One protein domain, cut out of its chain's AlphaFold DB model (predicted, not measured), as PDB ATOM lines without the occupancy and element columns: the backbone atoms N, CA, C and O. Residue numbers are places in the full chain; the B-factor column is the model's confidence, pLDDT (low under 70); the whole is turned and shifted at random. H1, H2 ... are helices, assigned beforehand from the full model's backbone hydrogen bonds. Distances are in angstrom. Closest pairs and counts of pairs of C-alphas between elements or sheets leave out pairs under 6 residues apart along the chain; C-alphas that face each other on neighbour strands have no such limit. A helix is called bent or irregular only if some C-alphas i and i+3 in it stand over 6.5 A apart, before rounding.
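Overview. This is residues 3 to 49 of the 49 residues of the protein "Sugar kinase" of Streptomyces sp. (strain SPB074) (UniProt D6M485). One long helix, H2, stands free as an arm, and a long link joins it to the short helix H1 at the other end of the model. The link folds back at residues 14 to 16 and returns past H1 before it reaches H2. The printed part has 47 residues, with two named helices, H1 then H2, and no named strand; the class is all helix. The whole is extended, with a radius of gyration of the C-alphas of 17.5 A, and flat, spanning 48 by 25 by 11 A.

Arrangement. Look first at H2, residues 27 to 48, and then at H1, residues 3 to 12: the two are apart, with no C-alpha of the one within 8 A of the other. In H1 every O i to N i+4 pair is within hydrogen-bond range; in H2, 16 of 18 are. H2 is only just irregular: C-alphas 28 and 31 are 6.7 A apart.

Along the chain. Find C-alpha 27 at (-9.446, -22.084, 38.991); from there H2 runs 32.9 A to C-alpha 48 at (4.088, -32.767, 10.995). H1 begins at C-alpha 3, (-4.894, -8.193, 50.043), and covers 14.6 A.

Size, cuts and confidence. The farthest C-alphas, Pro 4 and Ala 49, are 48.3 A apart. The link, residues 13 to 26, is long; the printed part has no cut. Residue 49 alone is under pLDDT 70.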
ATOM      1  N   THR A   3      -5.539  -9.326  49.354       95.62
ATOM      2  CA  THR A   3      -4.894  -8.193  50.043       95.62
ATOM      3  C   THR A   3      -3.523  -8.516  50.659       95.62
ATOM      4  O   THR A   3      -2.585  -7.784  50.350       95.62
ATOM      5  N   PRO A   4      -3.340  -9.600  51.448       97.19
ATOM      6  CA  PRO A   4      -2.020  -9.901  52.013       97.19
ATOM      7  C   PRO A   4      -0.979 -10.234  50.934       97.19
ATOM      8  O   PRO A   4       0.169  -9.814  51.028       97.19
ATOM      9  N   LEU A   5      -1.390 -10.923  49.866       96.50
ATOM     10  CA  LEU A   5      -0.512 -11.250  48.744       96.50
ATOM     11  C   LEU A   5      -0.099  -9.995  47.962       96.50
ATOM     12  O   LEU A   5       1.072  -9.838  47.628       96.50
ATOM     13  N   ARG A   6      -1.034  -9.070  47.713       96.75
ATOM     14  CA  ARG A   6      -0.737  -7.792  47.045       96.75
ATOM     15  C   ARG A   6       0.261  -6.952  47.838       96.75
ATOM     16  O   ARG A   6       1.173  -6.400  47.234       96.75
ATOM     17  N   ALA A   7       0.114  -6.888  49.163       97.25
ATOM     18  CA  ALA A   7       1.054  -6.173  50.027       97.25
ATOM     19  C   ALA A   7       2.464  -6.781  49.941       97.25
ATOM     20  O   ALA A   7       3.429  -6.070  49.669       97.25
ATOM     21  N   ALA A   8       2.571  -8.107  50.054       97.50
ATOM     22  CA  ALA A   8       3.853  -8.800  49.970       97.50
ATOM     23  C   ALA A   8       4.549  -8.619  48.607       97.50
ATOM     24  O   ALA A   8       5.776  -8.511  48.552       97.50
ATOM     25  N   VAL A   9       3.786  -8.584  47.509       97.25
ATOM     26  CA  VAL A   9       4.327  -8.303  46.170       97.25
ATOM     27  C   VAL A   9       4.801  -6.853  46.071       97.25
ATOM     28  O   VAL A   9       5.908  -6.622  45.591       97.25
ATOM     29  N   ALA A  10       4.030  -5.888  46.579       96.38
ATOM     30  CA  ALA A  10       4.409  -4.475  46.556       96.38
ATOM     31  C   ALA A  10       5.718  -4.187  47.310       96.38
ATOM     32  O   ALA A  10       6.509  -3.368  46.855       96.38
ATOM     33  N   GLU A  11       5.987  -4.895  48.408       97.19
ATOM     34  CA  GLU A  11       7.255  -4.788  49.146       97.19
ATOM     35  C   GLU A  11       8.468  -5.356  48.386       97.19
ATOM     36  O   GLU A  11       9.603  -4.980  48.670       97.19
ATOM     37  N   ARG A  12       8.252  -6.300  47.459       96.31
ATOM     38  CA  ARG A  12       9.323  -7.071  46.792       96.31
ATOM     39  C   ARG A  12       9.627  -6.600  45.380       96.31
ATOM     40  O   ARG A  12      10.722  -6.850  44.879       96.31
ATOM     41  N   VAL A  13       8.664  -5.966  44.719       96.38
ATOM     42  CA  VAL A  13       8.857  -5.424  43.377       96.38
ATOM     43  C   VAL A  13       9.863  -4.278  43.454       96.38
ATOM     44  O   VAL A  13       9.621  -3.257  44.089       96.38
ATOM     45  N   THR A  14      11.004  -4.446  42.787       96.38
ATOM     46  CA  THR A  14      12.034  -3.411  42.661       96.38
ATOM     47  C   THR A  14      12.183  -3.031  41.195       96.38
ATOM     48  O   THR A  14      12.240  -3.900  40.328       96.38
ATOM     49  N   PHE A  15      12.203  -1.727  40.907       94.75
ATOM     50  CA  PHE A  15      12.427  -1.147  39.569       94.75
ATOM     51  C   PHE A  15      11.433  -1.541  38.456       94.75
ATOM     52  O   PHE A  15      11.557  -1.046  37.339       94.75
ATOM     53  N   GLN A  16      10.438  -2.383  38.743       95.06
ATOM     54  CA  GLN A  16       9.388  -2.811  37.818       95.06
ATOM     55  C   GLN A  16       8.030  -2.229  38.226       95.06
ATOM     56  O   GLN A  16       7.814  -1.871  39.385       95.06
ATOM     57  N   ALA A  17       7.096  -2.151  37.279       95.38
ATOM     58  CA  ALA A  17       5.712  -1.807  37.585       95.38
ATOM     59  C   ALA A  17       5.064  -2.900  38.449       95.38
ATOM     60  O   ALA A  17       5.328  -4.091  38.270       95.38
ATOM     61  N   LEU A  18       4.192  -2.494  39.375       96.38
ATOM     62  CA  LEU A  18       3.440  -3.439  40.194       96.38
ATOM     63  C   LEU A  18       2.495  -4.259  39.291       96.38
ATOM     64  O   LEU A  18       1.660  -3.658  38.611       96.38
ATOM     65  N   PRO A  19       2.588  -5.602  39.278       94.94
ATOM     66  CA  PRO A  19       1.722  -6.423  38.445       94.94
ATOM     67  C   PRO A  19       0.298  -6.495  39.005       94.94
ATOM     68  O   PRO A  19       0.066  -6.417  40.218       94.94
ATOM     69  N   GLU A  20      -0.671  -6.721  38.121       95.62
ATOM     70  CA  GLU A  20      -2.039  -7.009  38.532       95.62
ATOM     71  C   GLU A  20      -2.164  -8.466  38.995       95.62
ATOM     72  O   GLU A  20      -1.955  -9.409  38.237       95.62
ATOM     73  N   ILE A  21      -2.524  -8.663  40.265       96.00
ATOM     74  CA  ILE A  21      -2.840  -9.991  40.801       96.00
ATOM     75  C   ILE A  21      -4.305 -10.310  40.499       96.00
ATOM     76  O   ILE A  21      -5.194  -9.618  40.991       96.00
ATOM     77  N   VAL A  22      -4.566 -11.365  39.737       95.38
ATOM     78  CA  VAL A  22      -5.922 -11.811  39.379       95.38
ATOM     79  C   VAL A  22      -6.128 -13.272  39.788       95.38
ATOM     80  O   VAL A  22      -5.155 -14.024  39.864       95.38
ATOM     81  N   PRO A  23      -7.366 -13.699  40.092       94.94
ATOM     82  CA  PRO A  23      -7.644 -15.118  40.278       94.94
ATOM     83  C   PRO A  23      -7.439 -15.881  38.961       94.94
ATOM     84  O   PRO A  23      -7.635 -15.331  37.876       94.94
ATOM     85  N   ALA A  24      -7.099 -17.167  39.054       95.25
ATOM     86  CA  ALA A  24      -7.070 -18.034  37.884       95.25
ATOM     87  C   ALA A  24      -8.484 -18.142  37.291       95.25
ATOM     88  O   ALA A  24      -9.408 -18.583  37.974       95.25
ATOM     89  N   ALA A  25      -8.647 -17.767  36.019       96.06
ATOM     90  CA  ALA A  25      -9.954 -17.751  35.356       96.06
ATOM     91  C   ALA A  25     -10.629 -19.135  35.317       96.06
ATOM     92  O   ALA A  25     -11.850 -19.229  35.363       96.06
ATOM     93  N   LEU A  26      -9.829 -20.205  35.268       96.69
ATOM     94  CA  LEU A  26     -10.292 -21.596  35.268       96.69
ATOM     95  C   LEU A  26     -10.145 -22.279  36.638       96.69
ATOM     96  O   LEU A  26     -10.378 -23.485  36.761       96.69
ATOM     97  N   GLY A  27      -9.734 -21.533  37.669       94.88
ATOM     98  CA  GLY A  27      -9.446 -22.084  38.991       94.88
ATOM     99  C   GLY A  27      -8.492 -23.282  38.924       94.88
ATOM    100  O   GLY A  27      -7.564 -23.313  38.113       94.88
ATOM    101  N   ASP A  28      -8.770 -24.297  39.737       95.31
ATOM    102  CA  ASP A  28      -7.936 -25.500  39.868       95.31
ATOM    103  C   ASP A  28      -7.890 -26.359  38.592       95.31
ATOM    104  O   ASP A  28      -6.991 -27.180  38.416       95.31
ATOM    105  N   THR A  29      -8.823 -26.149  37.655       97.06
ATOM    106  CA  THR A  29      -8.866 -26.898  36.389       97.06
ATOM    107  C   THR A  29      -7.874 -26.385  35.345       97.06
ATOM    108  O   THR A  29      -7.616 -27.085  34.362       97.06
ATOM    109  N   ALA A  30      -7.267 -25.209  35.567       97.81
ATOM    110  CA  ALA A  30      -6.308 -24.605  34.640       97.81
ATOM    111  C   ALA A  30      -5.146 -25.555  34.303       97.81
ATOM    112  O   ALA A  30      -4.743 -25.652  33.145       97.81
ATOM    113  N   GLY A  31      -4.649 -26.291  35.305       95.81
ATOM    114  CA  GLY A  31      -3.548 -27.238  35.127       95.81
ATOM    115  C   GLY A  31      -3.921 -28.415  34.228       95.81
ATOM    116  O   GLY A  31      -3.211 -28.706  33.269       95.81
ATOM    117  N   CYS A  32      -5.058 -29.063  34.497       97.88
ATOM    118  CA  CYS A  32      -5.504 -30.217  33.713       97.88
ATOM    119  C   CYS A  32      -5.827 -29.839  32.264       97.88
ATOM    120  O   CYS A  32      -5.438 -30.562  31.348       97.88
ATOM    121  N   LEU A  33      -6.500 -28.701  32.044       97.88
ATOM    122  CA  LEU A  33      -6.801 -28.242  30.687       97.88
ATOM    123  C   LEU A  33      -5.514 -27.927  29.914       97.88
ATOM    124  O   LEU A  33      -5.351 -28.389  28.788       97.88
ATOM    125  N   GLY A  34      -4.586 -27.191  30.531       97.12
ATOM    126  CA  GLY A  34      -3.297 -26.868  29.919       97.12
ATOM    127  C   GLY A  34      -2.488 -28.116  29.566       97.12
ATOM    128  O   GLY A  34      -1.937 -28.191  28.473       97.12
ATOM    129  N   ALA A  35      -2.472 -29.127  30.436       98.12
ATOM    130  CA  ALA A  35      -1.778 -30.386  30.166       98.12
ATOM    131  C   ALA A  35      -2.351 -31.130  28.945       98.12
ATOM    132  O   ALA A  35      -1.584 -31.647  28.133       98.12
ATOM    133  N   GLY A  36      -3.678 -31.157  28.785       97.44
ATOM    134  CA  GLY A  36      -4.320 -31.748  27.608       97.44
ATOM    135  C   GLY A  36      -3.979 -31.006  26.313       97.44
ATOM    136  O   GLY A  36      -3.649 -31.643  25.315       97.44
ATOM    137  N   LEU A  37      -3.988 -29.669  26.350       97.69
ATOM    138  CA  LEU A  37      -3.593 -28.837  25.209       97.69
ATOM    139  C   LEU A  37      -2.130 -29.083  24.815       97.69
ATOM    140  O   LEU A  37      -1.852 -29.337  23.650       97.69
ATOM    141  N   LEU A  38      -1.213 -29.113  25.789       97.56
ATOM    142  CA  LEU A  38       0.204 -29.401  25.536       97.56
ATOM    143  C   LEU A  38       0.416 -30.795  24.928       97.56
ATOM    144  O   LEU A  38       1.252 -30.958  24.042       97.56
ATOM    145  N   ALA A  39      -0.337 -31.804  25.373       97.56
ATOM    146  CA  ALA A  39      -0.265 -33.143  24.790       97.56
ATOM    147  C   ALA A  39      -0.719 -33.160  23.321       97.56
ATOM    148  O   ALA A  39      -0.112 -33.840  22.493       97.56
ATOM    149  N   TRP A  40      -1.764 -32.399  22.984       97.25
ATOM    150  CA  TRP A  40      -2.195 -32.240  21.596       97.25
ATOM    151  C   TRP A  40      -1.175 -31.483  20.748       97.25
ATOM    152  O   TRP A  40      -0.915 -31.918  19.628       97.25
ATOM    153  N   ASP A  41      -0.559 -30.420  21.273       96.50
ATOM    154  CA  ASP A  41       0.487 -29.673  20.563       96.50
ATOM    155  C   ASP A  41       1.698 -30.563  20.239       96.50
ATOM    156  O   ASP A  41       2.243 -30.509  19.131       96.50
ATOM    157  N   LEU A  42       2.095 -31.432  21.176       96.75
ATOM    158  CA  LEU A  42       3.163 -32.411  20.962       96.75
ATOM    159  C   LEU A  42       2.803 -33.402  19.855       96.75
ATOM    160  O   LEU A  42       3.584 -33.575  18.921       96.75
ATOM    161  N   LEU A  43       1.604 -33.990  19.905       96.81
ATOM    162  CA  LEU A  43       1.147 -34.913  18.864       96.81
ATOM    163  C   LEU A  43       1.082 -34.229  17.489       96.81
ATOM    164  O   LEU A  43       1.505 -34.801  16.488       96.81
ATOM    165  N   ALA A  44       0.575 -32.997  17.431       94.88
ATOM    166  CA  ALA A  44       0.506 -32.227  16.192       94.88
ATOM    167  C   ALA A  44       1.904 -31.934  15.619       94.88
ATOM    168  O   ALA A  44       2.092 -31.963  14.399       94.88
ATOM    169  N   THR A  45       2.886 -31.695  16.493       92.25
ATOM    170  CA  THR A  45       4.289 -31.498  16.110       92.25
ATOM    171  C   THR A  45       4.911 -32.789  15.574       92.25
ATOM    172  O   THR A  45       5.561 -32.750  14.534       92.25
ATOM    173  N   GLU A  46       4.676 -33.931  16.225       87.62
ATOM    174  CA  GLU A  46       5.171 -35.245  15.781       87.62
ATOM    175  C   GLU A  46       4.589 -35.678  14.431       87.62
ATOM    176  O   GLU A  46       5.307 -36.225  13.604       87.62
ATOM    177  N   VAL A  47       3.302 -35.420  14.180       81.31
ATOM    178  CA  VAL A  47       2.641 -35.780  12.909       81.31
ATOM    179  C   VAL A  47       3.123 -34.916  11.735       81.31
ATOM    180  O   VAL A  47       3.013 -35.328  10.582       81.31
ATOM    181  N   SER A  48       3.628 -33.715  12.018       74.88
ATOM    182  CA  SER A  48       4.088 -32.767  10.995       74.88
ATOM    183  C   SER A  48       5.578 -32.902  10.649       74.88
ATOM    184  O   SER A  48       6.025 -32.249   9.702       74.88
ATOM    185  N   ALA A  49       6.338 -33.686  11.421       59.50
ATOM    186  CA  ALA A  49       7.771 -33.944  11.240       59.50
ATOM    187  C   ALA A  49       8.021 -35.197  10.385       59.50
ATOM    188  O   ALA A  49       9.002 -35.172   9.606       59.50
TER     189      ALA A  49